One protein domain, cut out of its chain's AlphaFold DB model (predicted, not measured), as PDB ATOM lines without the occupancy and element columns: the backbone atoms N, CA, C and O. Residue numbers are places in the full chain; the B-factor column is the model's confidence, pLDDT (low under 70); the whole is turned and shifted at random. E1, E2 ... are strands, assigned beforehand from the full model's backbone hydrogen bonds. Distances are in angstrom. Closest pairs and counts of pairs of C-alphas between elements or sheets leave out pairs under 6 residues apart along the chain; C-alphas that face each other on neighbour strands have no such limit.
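AT A GLANCE: This is residues 534 to 671 of the 702 residues of an uncharacterized protein of Steroidobacter agaridevorans (UniProt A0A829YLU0). Look for a closed barrel of eight antiparallel strands, with a ninth, E4, paired onto E3 outside the ring. The long, bent strands E7, E8 and E9 curve side by side in the wall, and short E1 and E2 complete the ring between E9 and E3. The printed part has 138 residues, with no named helix and nine named strands, E1 to E9 in order, class all strand. It is compact, with a radius of gyration of the C-alphas of 16.0 A, and spans 46 by 38 by 27 A.

IN THESE COORDINATES: Find C-alpha 619 at (169.749, 166.988, 103.913); from there E7, residues 619 to 634, runs 39.6 A and bends by 65 degrees at residue 631. E8 is 640 to 650, 28.9 A; E9, 662 to 670, ends at C-alpha 670 (181.563, 150.251, 80.417). E1, 534 to 537, begins at C-alpha 534 (182.531, 154.459, 84.246). E2 is 554 to 557, E3 562 to 571 at 28.0 A, E4 574 to 578, E5 587 to 593, and E6 596 to 604 at 25.5 A.

HOW THE PARTS SIT: Round the ring run E1, E2, E3, E5, E6, E7, E8, E9 and back to E1. E5 to E9 form a meander, each strand the antiparallel neighbour of the one before, and so do E1 to E4. Between E7 and E8, N 626 and O 647 are 2.9 A apart, within hydrogen-bond range. E9 and E1 close the ring, with N 536 and O 669 at 2.8 A. E3 is staggered: residues 562 to 564 pair with E5, N 563 to O 588 at 2.9 A, and 567 to 571 with E4, N 569 to O 576 at 2.9 A.

THE WHOLE: The farthest C-alphas, of Val 606 and Pro 636, are 49.8 A apart. The printed part has no cut. E1 to E2, E6 to E7 and E8 to E9 are long links. Residues 544 to 546 have pLDDT under 70.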
ATOM      1  N   ARG A 534     183.176 153.524  85.173       93.62
ATOM      2  CA  ARG A 534     182.531 154.459  84.246       93.62
ATOM      3  C   ARG A 534     181.582 153.733  83.307       93.62
ATOM      4  O   ARG A 534     181.963 152.732  82.699       93.62
ATOM      5  N   PHE A 535     180.397 154.307  83.160       94.25
ATOM      6  CA  PHE A 535     179.349 153.881  82.243       94.25
ATOM      7  C   PHE A 535     179.046 155.032  81.294       94.25
ATOM      8  O   PHE A 535     178.502 156.053  81.711       94.25
ATOM      9  N   TYR A 536     179.435 154.871  80.035       94.12
ATOM     10  CA  TYR A 536     179.313 155.853  78.969       94.12
ATOM     11  C   TYR A 536     177.969 155.692  78.278       94.12
ATOM     12  O   TYR A 536     177.711 154.659  77.656       94.12
ATOM     13  N   GLN A 537     177.102 156.690  78.412       93.50
ATOM     14  CA  GLN A 537     175.788 156.642  77.787       93.50
ATOM     15  C   GLN A 537     175.962 156.645  76.276       93.50
ATOM     16  O   GLN A 537     176.627 157.524  75.738       93.50
ATOM     17  N   PHE A 538     175.344 155.677  75.605       92.12
ATOM     18  CA  PHE A 538     175.449 155.521  74.154       92.12
ATOM     19  C   PHE A 538     176.863 155.228  73.626       92.12
ATOM     20  O   PHE A 538     177.125 155.356  72.433       92.12
ATOM     21  N   GLY A 539     177.758 154.755  74.494       89.25
ATOM     22  CA  GLY A 539     179.134 154.438  74.126       89.25
ATOM     23  C   GLY A 539     180.112 155.583  74.360       89.25
ATOM     24  O   GLY A 539     179.755 156.655  74.836       89.25
ATOM     25  N   VAL A 540     181.395 155.338  74.076       87.50
ATOM     26  CA  VAL A 540     182.443 156.356  74.240       87.50
ATOM     27  C   VAL A 540     182.401 157.334  73.068       87.50
ATOM     28  O   VAL A 540     182.705 156.959  71.938       87.50
ATOM     29  N   GLY A 541     182.091 158.596  73.361       83.88
ATOM     30  CA  GLY A 541     181.967 159.670  72.374       83.88
ATOM     31  C   GLY A 541     180.813 160.608  72.719       83.88
ATOM     32  O   GLY A 541     180.092 160.382  73.685       83.88
ATOM     33  N   VAL A 542     180.634 161.675  71.943       76.31
ATOM     34  CA  VAL A 542     179.441 162.532  72.028       76.31
ATOM     35  C   VAL A 542     178.584 162.289  70.794       76.31
ATOM     36  O   VAL A 542     179.078 162.397  69.672       76.31
ATOM     37  N   GLU A 543     177.303 161.996  71.008       70.62
ATOM     38  CA  GLU A 543     176.318 161.857  69.936       70.62
ATOM     39  C   GLU A 543     176.340 163.093  69.028       70.62
ATOM     40  O   GLU A 543     176.219 164.237  69.475       70.62
ATOM     41  N   GLY A 544     176.540 162.863  67.734       64.25
ATOM     42  CA  GLY A 544     176.603 163.924  66.738       64.25
ATOM     43  C   GLY A 544     177.878 164.789  66.762       64.25
ATOM     44  O   GLY A 544     177.936 165.793  66.048       64.25
ATOM     45  N   SER A 545     178.910 164.428  67.526       69.44
ATOM     46  CA  SER A 545     180.222 165.089  67.497       69.44
ATOM     47  C   SER A 545     181.250 164.245  66.747       69.44
ATOM     48  O   SER A 545     181.382 163.049  66.987       69.44
ATOM     49  N   SER A 546     182.049 164.879  65.885       68.38
ATOM     50  CA  SER A 546     183.203 164.238  65.235       68.38
ATOM     51  C   SER A 546     184.501 164.353  66.048       68.38
ATOM     52  O   SER A 546     185.531 163.790  65.660       68.38
ATOM     53  N   ASP A 547     184.485 165.067  67.181       77.38
ATOM     54  CA  ASP A 547     185.679 165.281  67.996       77.38
ATOM     55  C   ASP A 547     185.996 164.059  68.870       77.38
ATOM     56  O   ASP A 547     185.427 163.852  69.945       77.38
ATOM     57  N   GLN A 548     186.984 163.283  68.423       84.44
ATOM     58  CA  GLN A 548     187.463 162.064  69.085       84.44
ATOM     59  C   GLN A 548     188.072 162.291  70.478       84.44
ATOM     60  O   GLN A 548     188.387 161.323  71.170       84.44
ATOM     61  N   ARG A 549     188.300 163.544  70.899       87.75
ATOM     62  CA  ARG A 549     188.767 163.854  72.258       87.75
ATOM     63  C   ARG A 549     187.640 163.729  73.276       87.75
ATOM     64  O   ARG A 549     187.923 163.447  74.438       87.75
ATOM     65  N   THR A 550     186.400 163.967  72.854       87.88
ATOM     66  CA  THR A 550     185.230 163.883  73.729       87.88
ATOM     67  C   THR A 550     184.860 162.429  73.983       87.88
ATOM     68  O   THR A 550     184.829 161.612  73.066       87.88
ATOM     69  N   LYS A 551     184.582 162.097  75.241       89.38
ATOM     70  CA  LYS A 551     184.048 160.794  75.648       89.38
ATOM     71  C   LYS A 551     182.557 160.838  75.980       89.38
ATOM     72  O   LYS A 551     181.976 159.781  76.191       89.38
ATOM     73  N   GLY A 552     181.988 162.041  76.048       89.12
ATOM     74  CA  GLY A 552     180.582 162.311  76.328       89.12
ATOM     75  C   GLY A 552     180.138 162.034  77.755       89.12
ATOM     76  O   GLY A 552     180.959 161.876  78.672       89.12
ATOM     77  N   PHE A 553     178.815 162.019  77.916       92.94
ATOM     78  CA  PHE A 553     178.147 161.829  79.194       92.94
ATOM     79  C   PHE A 553     178.408 160.431  79.749       92.94
ATOM     80  O   PHE A 553     178.249 159.413  79.070       92.94
ATOM     81  N   ARG A 554     178.739 160.373  81.036       94.56
ATOM     82  CA  ARG A 554     178.973 159.114  81.741       94.56
ATOM     83  C   ARG A 554     178.666 159.210  83.223       94.56
ATOM     84  O   ARG A 554     178.801 160.266  83.834       94.56
ATOM     85  N   LEU A 555     178.294 158.078  83.805       95.56
ATOM     86  CA  LEU A 555     178.165 157.909  85.250       95.56
ATOM     87  C   LEU A 555     179.436 157.248  85.786       95.56
ATOM     88  O   LEU A 555     179.850 156.205  85.278       95.56
ATOM     89  N   LEU A 556     180.048 157.857  86.799       95.69
ATOM     90  CA  LEU A 556     181.169 157.311  87.556       95.69
ATOM     91  C   LEU A 556     180.671 156.855  88.928       95.69
ATOM     92  O   LEU A 556     180.202 157.673  89.717       95.69
ATOM     93  N   PHE A 557     180.820 155.568  89.219       95.50
ATOM     94  CA  PHE A 557     180.539 154.984  90.528       95.50
ATOM     95  C   PHE A 557     181.851 154.652  91.237       95.50
ATOM     96  O   PHE A 557     182.638 153.843  90.743       95.50
ATOM     97  N   GLU A 558     182.085 155.258  92.397       95.38
ATOM     98  CA  GLU A 558     183.274 155.031  93.218       95.38
ATOM     99  C   GLU A 558     183.021 153.968  94.288       95.38
ATOM    100  O   GLU A 558     181.916 153.818  94.807       95.38
ATOM    101  N   SER A 559     184.078 153.247  94.670       95.12
ATOM    102  CA  SER A 559     184.006 152.129  95.630       95.12
ATOM    103  C   SER A 559     183.541 152.498  97.047       95.12
ATOM    104  O   SER A 559     183.267 151.609  97.852       95.12
ATOM    105  N   ASP A 560     183.464 153.787  97.374       95.06
ATOM    106  CA  ASP A 560     183.034 154.302  98.675       95.06
ATOM    107  C   ASP A 560     181.553 154.719  98.710       95.06
ATOM    108  O   ASP A 560     181.136 155.391  99.654       95.06
ATOM    109  N   HIS A 561     180.759 154.296  97.717       95.75
ATOM    110  CA  HIS A 561     179.341 154.645  97.557       95.75
ATOM    111  C   HIS A 561     179.077 156.118  97.212       95.75
ATOM    112  O   HIS A 561     177.947 156.602  97.328       95.75
ATOM    113  N   THR A 562     180.105 156.832  96.753       96.75
ATOM    114  CA  THR A 562     179.964 158.128  96.085       96.75
ATOM    115  C   THR A 562     180.140 157.976  94.579       96.75
ATOM    116  O   THR A 562     180.529 156.924  94.071       96.75
ATOM    117  N   GLY A 563     179.794 159.009  93.833       96.31
ATOM    118  CA  GLY A 563     179.979 159.047  92.397       96.31
ATOM    119  C   GLY A 563     179.697 160.431  91.849       96.31
ATOM    120  O   GLY A 563     179.326 161.349  92.580       96.31
ATOM    121  N   ALA A 564     179.874 160.581  90.547       96.50
ATOM    122  CA  ALA A 564     179.529 161.797  89.834       96.50
ATOM    123  C   ALA A 564     179.079 161.447  88.420       96.50
ATOM    124  O   ALA A 564     179.474 160.416  87.874       96.50
ATOM    125  N   HIS A 565     178.255 162.297  87.809       94.56
ATOM    126  CA  HIS A 565     178.217 162.292  86.348       94.56
ATOM    127  C   HIS A 565     179.344 163.168  85.815       94.56
ATOM    128  O   HIS A 565     179.674 164.196  86.409       94.56
ATOM    129  N   GLU A 566     179.934 162.739  84.711       94.56
ATOM    130  CA  GLU A 566     180.958 163.477  83.987       94.56
ATOM    131  C   GLU A 566     180.423 163.781  82.580       94.56
ATOM    132  O   GLU A 566     179.710 162.957  81.999       94.56
ATOM    133  N   ASP A 567     180.750 164.948  82.034       91.44
ATOM    134  CA  ASP A 567     180.356 165.338  80.677       91.44
ATOM    135  C   ASP A 567     181.474 166.130  79.997       91.44
ATOM    136  O   ASP A 567     182.130 166.962  80.627       91.44
ATOM    137  N   ASP A 568     181.705 165.855  78.717       90.06
ATOM    138  CA  ASP A 568     182.804 166.436  77.954       90.06
ATOM    139  C   ASP A 568     182.280 167.453  76.945       90.06
ATOM    140  O   ASP A 568     181.349 167.186  76.190       90.06
ATOM    141  N   MET A 569     182.948 168.598  76.860       84.25
ATOM    142  CA  MET A 569     182.657 169.622  75.866       84.25
ATOM    143  C   MET A 569     183.947 170.211  75.305       84.25
ATOM    144  O   MET A 569     184.962 170.314  75.995       84.25
ATOM    145  N   ILE A 570     183.902 170.614  74.036       81.31
ATOM    146  CA  ILE A 570     184.966 171.395  73.413       81.31
ATOM    147  C   ILE A 570     184.637 172.877  73.569       81.31
ATOM    148  O   ILE A 570     183.650 173.362  73.021       81.31
ATOM    149  N   GLU A 571     185.484 173.611  74.282       81.69
ATOM    150  CA  GLU A 571     185.396 175.065  74.407       81.69
ATOM    151  C   GLU A 571     186.718 175.684  73.947       81.69
ATOM    152  O   GLU A 571     187.785 175.345  74.457       81.69
ATOM    153  N   ASN A 572     186.670 176.592  72.965       82.88
ATOM    154  CA  ASN A 572     187.863 177.236  72.393       82.88
ATOM    155  C   ASN A 572     188.956 176.234  71.946       82.88
ATOM    156  O   ASN A 572     190.140 176.447  72.208       82.88
ATOM    157  N   ASP A 573     188.550 175.138  71.290       84.62
ATOM    158  CA  ASP A 573     189.418 174.019  70.868       84.62
ATOM    159  C   ASP A 573     190.125 173.278  72.028       84.62
ATOM    160  O   ASP A 573     191.110 172.559  71.841       84.62
ATOM    161  N   GLN A 574     189.619 173.423  73.254       89.06
ATOM    162  CA  GLN A 574     190.087 172.688  74.425       89.06
ATOM    163  C   GLN A 574     189.012 171.731  74.926       89.06
ATOM    164  O   GLN A 574     187.842 172.090  75.014       89.06
ATOM    165  N   LEU A 575     189.429 170.517  75.287       90.81
ATOM    166  CA  LEU A 575     188.568 169.565  75.978       90.81
ATOM    167  C   LEU A 575     188.391 170.011  77.432       90.81
ATOM    168  O   LEU A 575     189.368 170.101  78.179       90.81
ATOM    169  N   ILE A 576     187.144 170.246  77.818       90.44
ATOM    170  CA  ILE A 576     186.724 170.486  79.193       90.44
ATOM    171  C   ILE A 576     185.863 169.308  79.627       90.44
ATOM    172  O   ILE A 576     184.919 168.938  78.934       90.44
ATOM    173  N   THR A 577     186.176 168.751  80.793       92.44
ATOM    174  CA  THR A 577     185.337 167.756  81.462       92.44
ATOM    175  C   THR A 577     184.678 168.417  82.665       92.44
ATOM    176  O   THR A 577     185.368 168.890  83.572       92.44
ATOM    177  N   PHE A 578     183.351 168.459  82.675       92.25
ATOM    178  CA  PHE A 578     182.569 168.794  83.858       92.25
ATOM    179  C   PHE A 578     182.404 167.542  84.706       92.25
ATOM    180  O   PHE A 578     182.018 166.497  84.190       92.25
ATOM    181  N   ASP A 579     182.716 167.640  85.992       93.94
ATOM    182  CA  ASP A 579     182.661 166.532  86.940       93.94
ATOM    183  C   ASP A 579     182.369 167.043  88.356       93.94
ATOM    184  O   ASP A 579     182.266 168.243  88.605       93.94
ATOM    185  N   GLY A 580     182.291 166.128  89.317       91.50
ATOM    186  CA  GLY A 580     182.048 166.455  90.719       91.50
ATOM    187  C   GLY A 580     183.049 167.421  91.373       91.50
ATOM    188  O   GLY A 580     182.732 168.019  92.404       91.50
ATOM    189  N   SER A 581     184.248 167.599  90.805       91.25
ATOM    190  CA  SER A 581     185.293 168.473  91.351       91.25
ATOM    191  C   SER A 581     185.112 169.942  90.959       91.25
ATOM    192  O   SER A 581     185.473 170.833  91.732       91.25
ATOM    193  N   ASN A 582     184.539 170.200  89.780       91.75
ATOM    194  CA  ASN A 582     184.262 171.547  89.272       91.75
ATOM    195  C   ASN A 582     182.760 171.888  89.224       91.75
ATOM    196  O   ASN A 582     182.403 173.065  89.133       91.75
ATOM    197  N   ARG A 583     181.894 170.882  89.371       92.12
ATOM    198  CA  ARG A 583     180.439 170.970  89.500       92.12
ATOM    199  C   ARG A 583     179.977 170.125  90.691       92.12
ATOM    200  O   ARG A 583     179.631 168.960  90.526       92.12
ATOM    201  N   PRO A 584     179.979 170.666  91.921       91.56
ATOM    202  CA  PRO A 584     179.563 169.902  93.096       91.56
ATOM    203  C   PRO A 584     178.150 169.304  92.993       91.56
ATOM    204  O   PRO A 584     177.924 168.218  93.524       91.56
ATOM    205  N   ASP A 585     177.253 169.955  92.245       91.38
ATOM    206  CA  ASP A 585     175.895 169.508  91.900       91.38
ATOM    207  C   ASP A 585     175.851 168.226  91.040       91.38
ATOM    208  O   ASP A 585     174.790 167.623  90.837       91.38
ATOM    209  N   TYR A 586     177.007 167.791  90.531       94.88
ATOM    210  CA  TYR A 586     177.157 166.571  89.741       94.88
ATOM    211  C   TYR A 586     177.422 165.345  90.618       94.88
ATOM    212  O   TYR A 586     177.201 164.217  90.165       94.88
ATOM    213  N   ASN A 587     177.873 165.547  91.860       97.19
ATOM    214  CA  ASN A 587     178.124 164.451  92.784       97.19
ATOM    215  C   ASN A 587     176.817 163.789  93.230       97.19
ATOM    216  O   ASN A 587     175.776 164.431  93.384       97.19
ATOM    217  N   PHE A 588     176.892 162.491  93.481       97.81
ATOM    218  CA  PHE A 588     175.793 161.702  94.001       97.81
ATOM    219  C   PHE A 588     176.284 160.626  94.965       97.81
ATOM    220  O   PHE A 588     177.429 160.180  94.922       97.81
ATOM    221  N   HIS A 589     175.361 160.151  95.790       97.94
ATOM    222  CA  HIS A 589     175.513 158.907  96.527       97.94
ATOM    223  C   HIS A 589     174.854 157.776  95.753       97.94
ATOM    224  O   HIS A 589     173.842 157.998  95.085       97.94
ATOM    225  N   TRP A 590     175.398 156.568  95.845       97.62
ATOM    226  CA  TRP A 590     174.772 155.398  95.242       97.62
ATOM    227  C   TRP A 590     174.723 154.207  96.196       97.62
ATOM    228  O   TRP A 590     175.557 154.049  97.085       97.62
ATOM    229  N   SER A 591     173.730 153.347  96.014       96.56
ATOM    230  CA  SER A 591     173.561 152.110  96.780       96.56
ATOM    231  C   SER A 591     172.932 151.015  95.918       96.56
ATOM    232  O   SER A 591     172.464 151.293  94.816       96.56
ATOM    233  N   ILE A 592     172.951 149.776  96.413       95.25
ATOM    234  CA  ILE A 592     172.247 148.648  95.793       95.25
ATOM    235  C   ILE A 592     171.002 148.336  96.622       95.25
ATOM    236  O   ILE A 592     171.110 148.137  97.835       95.25
ATOM    237  N   ASP A 593     169.849 148.269  95.964       92.88
ATOM    238  CA  ASP A 593     168.578 147.842  96.549       92.88
ATOM    239  C   ASP A 593     168.010 146.680  95.727       92.88
ATOM    240  O   ASP A 593     167.517 146.864  94.617       92.88
ATOM    241  N   GLY A 594     168.142 145.457  96.246       89.75
ATOM    242  CA  GLY A 594     167.899 144.252  95.453       89.75
ATOM    243  C   GLY A 594     168.935 144.114  94.335       89.75
ATOM    244  O   GLY A 594     170.112 143.902  94.625       89.75
ATOM    245  N   GLU A 595     168.487 144.218  93.083       86.81
ATOM    246  CA  GLU A 595     169.335 144.218  91.876       86.81
ATOM    247  C   GLU A 595     169.518 145.628  91.286       86.81
ATOM    248  O   GLU A 595     170.293 145.806  90.344       86.81
ATOM    249  N   ASP A 596     168.827 146.627  91.842       92.69
ATOM    250  CA  ASP A 596     168.788 147.978  91.300       92.69
ATOM    251  C   ASP A 596     169.924 148.833  91.858       92.69
ATOM    252  O   ASP A 596     170.281 148.747  93.039       92.69
ATOM    253  N   VAL A 597     170.428 149.748  91.032       95.81
ATOM    254  CA  VAL A 597     171.325 150.817  91.487       95.81
ATOM    255  C   VAL A 597     170.488 152.044  91.816       95.81
ATOM    256  O   VAL A 597     169.808 152.589  90.948       95.81
ATOM    257  N   VAL A 598     170.549 152.511  93.061       97.00
ATOM    258  CA  VAL A 598     169.857 153.728  93.501       97.00
ATOM    259  C   VAL A 598     170.867 154.856  93.623       97.00
ATOM    260  O   VAL A 598     171.740 154.803  94.485       97.00
ATOM    261  N   ILE A 599     170.735 155.874  92.778       97.31
ATOM    262  CA  ILE A 599     171.512 157.115  92.770       97.31
ATOM    263  C   ILE A 599     170.700 158.212  93.454       97.31
ATOM    264  O   ILE A 599     169.529 158.408  93.134       97.31
ATOM    265  N   GLN A 600     171.327 158.970  94.348       97.69
ATOM    266  CA  GLN A 600     170.706 160.077  95.068       97.69
ATOM    267  C   GLN A 600     171.597 161.318  95.014       97.69
ATOM    268  O   GLN A 600     172.721 161.307  95.522       97.69
ATOM    269  N   ARG A 601     171.077 162.407  94.439       97.31
ATOM    270  CA  ARG A 601     171.655 163.745  94.611       97.31
ATOM    271  C   ARG A 601     170.970 164.449  95.759       97.31
ATOM    272  O   ARG A 601     169.741 164.449  95.879       97.31
ATOM    273  N   THR A 602     171.792 165.064  96.588       97.00
ATOM    274  CA  THR A 602     171.368 165.630  97.856       97.00
ATOM    275  C   THR A 602     171.729 167.098  97.973       97.00
ATOM    276  O   THR A 602     172.699 167.560  97.374       97.00
ATOM    277  N   PHE A 603     170.938 167.826  98.756       96.75
ATOM    278  CA  PHE A 603     171.141 169.244  99.030       96.75
ATOM    279  C   PHE A 603     170.882 169.540 100.510       96.75
ATOM    280  O   PHE A 603     169.857 169.137 101.064       96.75
ATOM    281  N   ASP A 604     171.818 170.229 101.155       96.12
ATOM    282  CA  ASP A 604     171.677 170.737 102.516       96.12
ATOM    283  C   ASP A 604     170.944 172.077 102.461       96.12
ATOM    284  O   ASP A 604     171.497 173.090 102.026       96.12
ATOM    285  N   VAL A 605     169.690 172.089 102.914       94.88
ATOM    286  CA  VAL A 605     168.828 173.276 102.809       94.88
ATOM    287  C   VAL A 605     169.220 174.402 103.768       94.88
ATOM    288  O   VAL A 605     168.745 175.524 103.607       94.88
ATOM    289  N   VAL A 606     170.048 174.124 104.780       94.38
ATOM    290  CA  VAL A 606     170.494 175.117 105.768       94.38
ATOM    291  C   VAL A 606     171.818 175.741 105.350       94.38
ATOM    292  O   VAL A 606     171.987 176.954 105.468       94.38
ATOM    293  N   ASN A 607     172.758 174.918 104.888       94.50
ATOM    294  CA  ASN A 607     174.090 175.370 104.496       94.50
ATOM    295  C   ASN A 607     174.193 175.730 103.008       94.50
ATOM    296  O   ASN A 607     175.224 176.268 102.607       94.50
ATOM    297  N   GLU A 608     173.147 175.456 102.223       94.31
ATOM    298  CA  GLU A 608     173.092 175.658 100.771       94.31
ATOM    299  C   GLU A 608     174.240 174.927 100.053       94.31
ATOM    300  O   GLU A 608     174.970 175.505  99.247       94.31
ATOM    301  N   GLN A 609     174.440 173.650 100.401       93.94
ATOM    302  CA  GLN A 609     175.525 172.817  99.872       93.94
ATOM    303  C   GLN A 609     174.989 171.553  99.207       93.94
ATOM    304  O   GLN A 609     174.210 170.812  99.804       93.94
ATOM    305  N   ASP A 610     175.460 171.281  97.994       93.56
ATOM    306  CA  ASP A 610     175.252 169.997  97.329       93.56
ATOM    307  C   ASP A 610     176.011 168.869  98.040       93.56
ATOM    308  O   ASP A 610     177.025 169.095  98.709       93.56
ATOM    309  N   HIS A 611     175.547 167.636  97.834       93.88
ATOM    310  CA  HIS A 611     176.253 166.414  98.225       93.88
ATOM    311  C   HIS A 611     176.434 166.249  99.749       93.88
ATOM    312  O   HIS A 611     177.470 165.803 100.247       93.88
ATOM    313  N   CYS A 612     175.401 166.608 100.519       94.38
ATOM    314  CA  CYS A 612     175.293 166.219 101.925       94.38
ATOM    315  C   CYS A 612     174.976 164.722 102.067       94.38
ATOM    316  O   CYS A 612     174.359 164.114 101.194       94.38
ATOM    317  N   VAL A 613     175.360 164.117 103.193       93.31
ATOM    318  CA  VAL A 613     175.156 162.679 103.418       93.31
ATOM    319  C   VAL A 613     173.652 162.359 103.508       93.31
ATOM    320  O   VAL A 613     172.983 162.901 104.394       93.31
ATOM    321  N   PRO A 614     173.108 161.454 102.670       90.69
ATOM    322  CA  PRO A 614     171.697 161.101 102.681       90.69
ATOM    323  C   PRO A 614     171.227 160.685 104.077       90.69
ATOM    324  O   PRO A 614     171.879 159.903 104.772       90.69
ATOM    325  N   GLY A 615     170.085 161.227 104.501       89.25
ATOM    326  CA  GLY A 615     169.505 160.962 105.818       89.25
ATOM    327  C   GLY A 615     170.120 161.753 106.980       89.25
ATOM    328  O   GLY A 615     169.655 161.597 108.113       89.25
ATOM    329  N   SER A 616     171.123 162.612 106.751       93.44
ATOM    330  CA  SER A 616     171.548 163.578 107.770       93.44
ATOM    331  C   SER A 616     170.472 164.644 108.011       93.44
ATOM    332  O   SER A 616     169.591 164.864 107.181       93.44
ATOM    333  N   ALA A 617     170.541 165.329 109.157       92.44
ATOM    334  CA  ALA A 617     169.667 166.474 109.417       92.44
ATOM    335  C   ALA A 617     169.812 167.517 108.295       92.44
ATOM    336  O   ALA A 617     170.919 167.719 107.801       92.44
ATOM    337  N   ASP A 618     168.693 168.125 107.898       94.12
ATOM    338  CA  ASP A 618     168.608 169.184 106.880       94.12
ATOM    339  C   ASP A 618     169.062 168.790 105.455       94.12
ATOM    340  O   ASP A 618     169.071 169.624 104.553       94.12
ATOM    341  N   CYS A 619     169.369 167.510 105.220       96.38
ATOM    342  CA  CYS A 619     169.749 166.988 103.913       96.38
ATOM    343  C   CYS A 619     168.539 166.380 103.197       96.38
ATOM    344  O   CYS A 619     167.950 165.404 103.670       96.38
ATOM    345  N   ILE A 620     168.168 166.951 102.052       96.50
ATOM    346  CA  ILE A 620     167.091 166.438 101.199       96.50
ATOM    347  C   ILE A 620     167.669 165.700  99.993       96.50
ATOM    348  O   ILE A 620     168.721 166.075  99.487       96.50
ATOM    349  N   VAL A 621     166.962 164.681  99.500       97.25
ATOM    350  CA  VAL A 621     167.223 164.074  98.184       97.25
ATOM    351  C   VAL A 621     166.352 164.802  97.173       97.25
ATOM    352  O   VAL A 621     165.133 164.706  97.267       97.25
ATOM    353  N   TYR A 622     166.935 165.545  96.235       96.25
ATOM    354  CA  TYR A 622     166.162 166.290  95.229       96.25
ATOM    355  C   TYR A 622     166.131 165.602  93.856       96.25
ATOM    356  O   TYR A 622     165.267 165.924  93.042       96.25
ATOM    357  N   ASP A 623     167.045 164.662  93.605       96.75
ATOM    358  CA  ASP A 623     167.096 163.802  92.418       96.75
ATOM    359  C   ASP A 623     167.384 162.371  92.881       96.75
ATOM    360  O   ASP A 623     168.433 162.106  93.465       96.75
ATOM    361  N   GLU A 624     166.455 161.458  92.634       96.62
ATOM    362  CA  GLU A 624     166.631 160.025  92.856       96.62
ATOM    363  C   GLU A 624     166.509 159.308  91.514       96.62
ATOM    364  O   GLU A 624     165.553 159.539  90.772       96.62
ATOM    365  N   ARG A 625     167.465 158.438  91.190       96.00
ATOM    366  CA  ARG A 625     167.410 157.582  90.001       96.00
ATOM    367  C   ARG A 625     167.566 156.140  90.422       96.00
ATOM    368  O   ARG A 625     168.533 155.802  91.096       96.00
ATOM    369  N   ARG A 626     166.645 155.293  89.997       95.69
ATOM    370  CA  ARG A 626     166.738 153.845  90.144       95.69
ATOM    371  C   ARG A 626     167.042 153.250  88.778       95.69
ATOM    372  O   ARG A 626     166.266 153.447  87.848       95.69
ATOM    373  N   LEU A 627     168.185 152.586  88.655       95.25
ATOM    374  CA  LEU A 627     168.619 151.904  87.440       95.25
ATOM    375  C   LEU A 627     168.292 150.420  87.598       95.25
ATOM    376  O   LEU A 627     168.896 149.743  88.431       95.25
ATOM    377  N   VAL A 628     167.326 149.940  86.819       94.19
ATOM    378  CA  VAL A 628     166.866 148.550  86.832       94.19
ATOM    379  C   VAL A 628     167.533 147.797  85.682       94.19
ATOM    380  O   VAL A 628     167.254 148.105  84.517       94.19
ATOM    381  N   PRO A 629     168.422 146.831  85.962       92.19
ATOM    382  CA  PRO A 629     169.155 146.132  84.917       92.19
ATOM    383  C   PRO A 629     168.246 145.221  84.080       92.19
ATOM    384  O   PRO A 629     167.404 144.483  84.606       92.19
ATOM    385  N   LEU A 630     168.461 145.253  82.762       92.06
ATOM    386  CA  LEU A 630     167.743 144.434  81.784       92.06
ATOM    387  C   LEU A 630     168.651 143.370  81.169       92.06
ATOM    388  O   LEU A 630     168.331 142.189  81.245       92.06
ATOM    389  N   ALA A 631     169.787 143.767  80.604       91.50
ATOM    390  CA  ALA A 631     170.693 142.853  79.914       91.50
ATOM    391  C   ALA A 631     172.122 143.404  79.883       91.50
ATOM    392  O   ALA A 631     172.344 144.602  80.084       91.50
ATOM    393  N   VAL A 632     173.096 142.539  79.604       90.19
ATOM    394  CA  VAL A 632     174.479 142.940  79.321       90.19
ATOM    395  C   VAL A 632     175.049 142.151  78.150       90.19
ATOM    396  O   VAL A 632     174.848 140.944  78.048       90.19
ATOM    397  N   MET A 633     175.780 142.830  77.272       88.12
ATOM    398  CA  MET A 633     176.410 142.237  76.096       88.12
ATOM    399  C   MET A 633     177.896 142.572  76.022       88.12
ATOM    400  O   MET A 633     178.319 143.669  76.383       88.12
ATOM    401  N   ASP A 634     178.684 141.646  75.482       86.69
ATOM    402  CA  ASP A 634     180.081 141.891  75.130       86.69
ATOM    403  C   ASP A 634     180.165 142.527  73.740       86.69
ATOM    404  O   ASP A 634     179.679 141.969  72.752       86.69
ATOM    405  N   LEU A 635     180.817 143.684  73.643       84.75
ATOM    406  CA  LEU A 635     181.073 144.336  72.367       84.75
ATOM    407  C   LEU A 635     182.351 143.782  71.717       84.75
ATOM    408  O   LEU A 635     183.310 143.442  72.418       84.75
ATOM    409  N   PRO A 636     182.454 143.780  70.372       82.19
ATOM    410  CA  PRO A 636     183.678 143.381  69.667       82.19
ATOM    411  C   PRO A 636     184.925 144.192  70.060       82.19
ATOM    412  O   PRO A 636     186.052 143.735  69.873       82.19
ATOM    413  N   THR A 637     184.729 145.394  70.607       79.94
ATOM    414  CA  THR A 637     185.782 146.275  71.133       79.94
ATOM    415  C   THR A 637     186.371 145.790  72.462       79.94
ATOM    416  O   THR A 637     187.397 146.314  72.896       79.94
ATOM    417  N   GLY A 638     185.753 144.794  73.106       80.38
ATOM    418  CA  GLY A 638     186.114 144.292  74.432       80.38
ATOM    419  C   GLY A 638     185.485 145.065  75.596       80.38
ATOM    420  O   GLY A 638     185.793 144.754  76.742       80.38
ATOM    421  N   GLN A 639     184.637 146.059  75.314       84.06
ATOM    422  CA  GLN A 639     183.792 146.737  76.305       84.06
ATOM    423  C   GLN A 639     182.512 145.931  76.569       84.06
ATOM    424  O   GLN A 639     182.106 145.122  75.734       84.06
ATOM    425  N   HIS A 640     181.848 146.191  77.696       86.94
ATOM    426  CA  HIS A 640     180.516 145.648  77.976       86.94
ATOM    427  C   HIS A 640     179.452 146.717  77.760       86.94
ATOM    428  O   HIS A 640     179.599 147.818  78.290       86.94
ATOM    429  N   ARG A 641     178.367 146.378  77.069       92.31
ATOM    430  CA  ARG A 641     177.169 147.207  76.948       92.31
ATOM    431  C   ARG A 641     176.115 146.736  77.936       92.31
ATOM    432  O   ARG A 641     175.605 145.628  77.809       92.31
ATOM    433  N   ALA A 642     175.806 147.565  78.920       92.81
ATOM    434  CA  ALA A 642     174.728 147.347  79.871       92.81
ATOM    435  C   ALA A 642     173.459 148.053  79.392       92.81
ATOM    436  O   ALA A 642     173.517 149.211  78.990       92.81
ATOM    437  N   TYR A 643     172.318 147.380  79.489       94.62
ATOM    438  CA  TYR A 643     171.002 147.952  79.232       94.62
ATOM    439  C   TYR A 643     170.245 148.041  80.547       94.62
ATOM    440  O   TYR A 643     170.175 147.062  81.299       94.62
ATOM    441  N   TRP A 644     169.654 149.196  80.823       94.06
ATOM    442  CA  TRP A 644     168.812 149.366  81.997       94.06
ATOM    443  C   TRP A 644     167.649 150.315  81.736       94.06
ATOM    444  O   TRP A 644     167.697 151.191  80.868       94.06
ATOM    445  N   MET A 645     166.599 150.134  82.529       95.69
ATOM    446  CA  MET A 645     165.518 151.095  82.667       95.69
ATOM    447  C   MET A 645     165.871 152.078  83.784       95.69
ATOM    448  O   MET A 645     166.218 151.673  84.892       95.69
ATOM    449  N   GLU A 646     165.776 153.369  83.508       95.62
ATOM    450  CA  GLU A 646     165.952 154.431  84.490       95.62
ATOM    451  C   GLU A 646     164.594 154.908  84.980       95.62
ATOM    452  O   GLU A 646     163.772 155.350  84.184       95.62
ATOM    453  N   TYR A 647     164.382 154.887  86.292       95.06
ATOM    454  CA  TYR A 647     163.247 155.522  86.949       95.06
ATOM    455  C   TYR A 647     163.748 156.721  87.743       95.06
ATOM    456  O   TYR A 647     164.407 156.567  88.775       95.06
ATOM    457  N   ARG A 648     163.468 157.929  87.255       94.75
ATOM    458  CA  ARG A 648     164.006 159.173  87.803       94.75
ATOM    459  C   ARG A 648     162.918 160.022  88.441       94.75
ATOM    460  O   ARG A 648     161.968 160.432  87.788       94.75
ATOM    461  N   ARG A 649     163.094 160.354  89.715       94.75
ATOM    462  CA  ARG A 649     162.255 161.299  90.457       94.75
ATOM    463  C   ARG A 649     163.056 162.556  90.745       94.75
ATOM    464  O   ARG A 649     164.132 162.479  91.330       94.75
ATOM    465  N   THR A 650     162.510 163.712  90.392       94.12
ATOM    466  CA  THR A 650     163.162 164.999  90.646       94.12
ATOM    467  C   THR A 650     162.175 165.963  91.286       94.12
ATOM    468  O   THR A 650     161.100 166.216  90.748       94.12
ATOM    469  N   GLN A 651     162.538 166.522  92.437       94.31
ATOM    470  CA  GLN A 651     161.744 167.526  93.134       94.31
ATOM    471  C   GLN A 651     162.659 168.393  94.001       94.31
ATOM    472  O   GLN A 651     163.230 167.917  94.976       94.31
ATOM    473  N   PHE A 652     162.762 169.688  93.687       87.81
ATOM    474  CA  PHE A 652     163.678 170.606  94.384       87.81
ATOM    475  C   PHE A 652     163.407 170.714  95.897       87.81
ATOM    476  O   PHE A 652     164.321 170.921  96.682       87.81
ATOM    477  N   GLY A 653     162.150 170.533  96.319       90.56
ATOM    478  CA  GLY A 653     161.759 170.494  97.735       90.56
ATOM    479  C   GLY A 653     161.998 169.152  98.438       90.56
ATOM    480  O   GLY A 653     161.597 169.006  99.590       90.56
ATOM    481  N   GLY A 654     162.608 168.185  97.753       93.69
ATOM    482  CA  GLY A 654     162.783 166.812  98.207       93.69
ATOM    483  C   GLY A 654     161.830 165.850  97.500       93.69
ATOM    484  O   GLY A 654     160.633 166.120  97.387       93.69
ATOM    485  N   VAL A 655     162.367 164.728  97.030       94.94
ATOM    486  CA  VAL A 655     161.619 163.606  96.459       94.94
ATOM    487  C   VAL A 655     160.786 162.938  97.552       94.94
ATOM    488  O   VAL A 655     161.227 162.761  98.688       94.94
ATOM    489  N   THR A 656     159.562 162.559  97.199       91.50
ATOM    490  CA  THR A 656     158.619 161.848  98.066       91.50
ATOM    491  C   THR A 656     158.068 160.619  97.350       91.50
ATOM    492  O   THR A 656     158.256 160.446  96.147       91.50
ATOM    493  N   GLU A 657     157.318 159.784  98.068       85.75
ATOM    494  CA  GLU A 657     156.593 158.650  97.474       85.75
ATOM    495  C   GLU A 657     155.581 159.066  96.390       85.75
ATOM    496  O   GLU A 657     155.273 158.273  95.507       85.75
ATOM    497  N   ASN A 658     155.100 160.315  96.427       88.31
ATOM    498  CA  ASN A 658     154.139 160.854  95.459       88.31
ATOM    499  C   ASN A 658     154.811 161.524  94.254       88.31
ATOM    500  O   ASN A 658     154.125 162.008  93.356       88.31
ATOM    501  N   THR A 659     156.143 161.610  94.237       90.62
ATOM    502  CA  THR A 659     156.878 162.155  93.095       90.62
ATOM    503  C   THR A 659     156.847 161.118  91.974       90.62
ATOM    504  O   THR A 659     157.503 160.078  92.056       90.62
ATOM    505  N   ILE A 660     156.057 161.390  90.936       88.81
ATOM    506  CA  ILE A 660     155.912 160.493  89.787       88.81
ATOM    507  C   ILE A 660     157.258 160.421  89.046       88.81
ATOM    508  O   ILE A 660     157.841 161.474  88.767       88.81
ATOM    509  N   PRO A 661     157.794 159.217  88.767       90.88
ATOM    510  CA  PRO A 661     159.050 159.092  88.047       90.88
ATOM    511  C   PRO A 661     158.864 159.402  86.558       90.88
ATOM    512  O   PRO A 661     157.862 159.019  85.958       90.88
ATOM    513  N   THR A 662     159.863 160.036  85.951       90.75
ATOM    514  CA  THR A 662     160.093 159.918  84.510       90.75
ATOM    515  C   THR A 662     160.870 158.638  84.242       90.75
ATOM    516  O   THR A 662     161.690 158.223  85.070       90.75
ATOM    517  N   THR A 663     160.607 157.992  83.110       93.94
ATOM    518  CA  THR A 663     161.194 156.687  82.814       93.94
ATOM    519  C   THR A 663     161.798 156.639  81.416       93.94
ATOM    520  O   THR A 663     161.259 157.202  80.461       93.94
ATOM    521  N   LEU A 664     162.976 156.021  81.306       93.38
ATOM    522  CA  LEU A 664     163.751 155.945  80.068       93.38
ATOM    523  C   LEU A 664     164.505 154.619  80.012       93.38
ATOM    524  O   LEU A 664     165.218 154.274  80.949       93.38
ATOM    525  N   VAL A 665     164.412 153.909  78.893       95.50
ATOM    526  CA  VAL A 665     165.304 152.781  78.603       95.50
ATOM    527  C   VAL A 665     166.566 153.311  77.925       95.50
ATOM    528  O   VAL A 665     166.476 154.191  77.068       95.50
ATOM    529  N   ARG A 666     167.747 152.831  78.331       95.00
ATOM    530  CA  ARG A 666     169.050 153.269  77.799       95.00
ATOM    531  C   ARG A 666     170.063 152.132  77.798       95.00
ATOM    532  O   ARG A 666     169.928 151.170  78.555       95.00
ATOM    533  N   PHE A 667     171.112 152.293  76.994       94.88
ATOM    534  CA  PHE A 667     172.320 151.486  77.105       94.88
ATOM    535  C   PHE A 667     173.545 152.335  77.442       94.88
ATOM    536  O   PHE A 667     173.630 153.521  77.104       94.88
ATOM    537  N   TYR A 668     174.501 151.690  78.100       94.25
ATOM    538  CA  TYR A 668     175.752 152.271  78.542       94.25
ATOM    539  C   TYR A 668     176.905 151.311  78.270       94.25
ATOM    540  O   TYR A 668     176.851 150.156  78.692       94.25
ATOM    541  N   ASP A 669     177.973 151.792  77.639       92.94
ATOM    542  CA  ASP A 669     179.196 151.003  77.486       92.94
ATOM    543  C   ASP A 669     180.101 151.237  78.697       92.94
ATOM    544  O   ASP A 669     180.252 152.363  79.169       92.94
ATOM    545  N   SER A 670     180.705 150.183  79.233       87.81
ATOM    546  CA  SER A 670     181.563 150.251  80.417       87.81
ATOM    547  C   SER A 670     182.986 149.781  80.122       87.81
ATOM    548  O   SER A 670     183.220 148.894  79.300       87.81
ATOM    549  N   GLU A 671     183.950 150.383  80.825       73.06
ATOM    550  CA  GLU A 671     185.384 150.043  80.757       73.06
ATOM    551  C   GLU A 671     185.781 148.890  81.709       73.06
ATOM    552  O   GLU A 671     186.969 148.628  81.913       73.06
TER     553      GLU A 671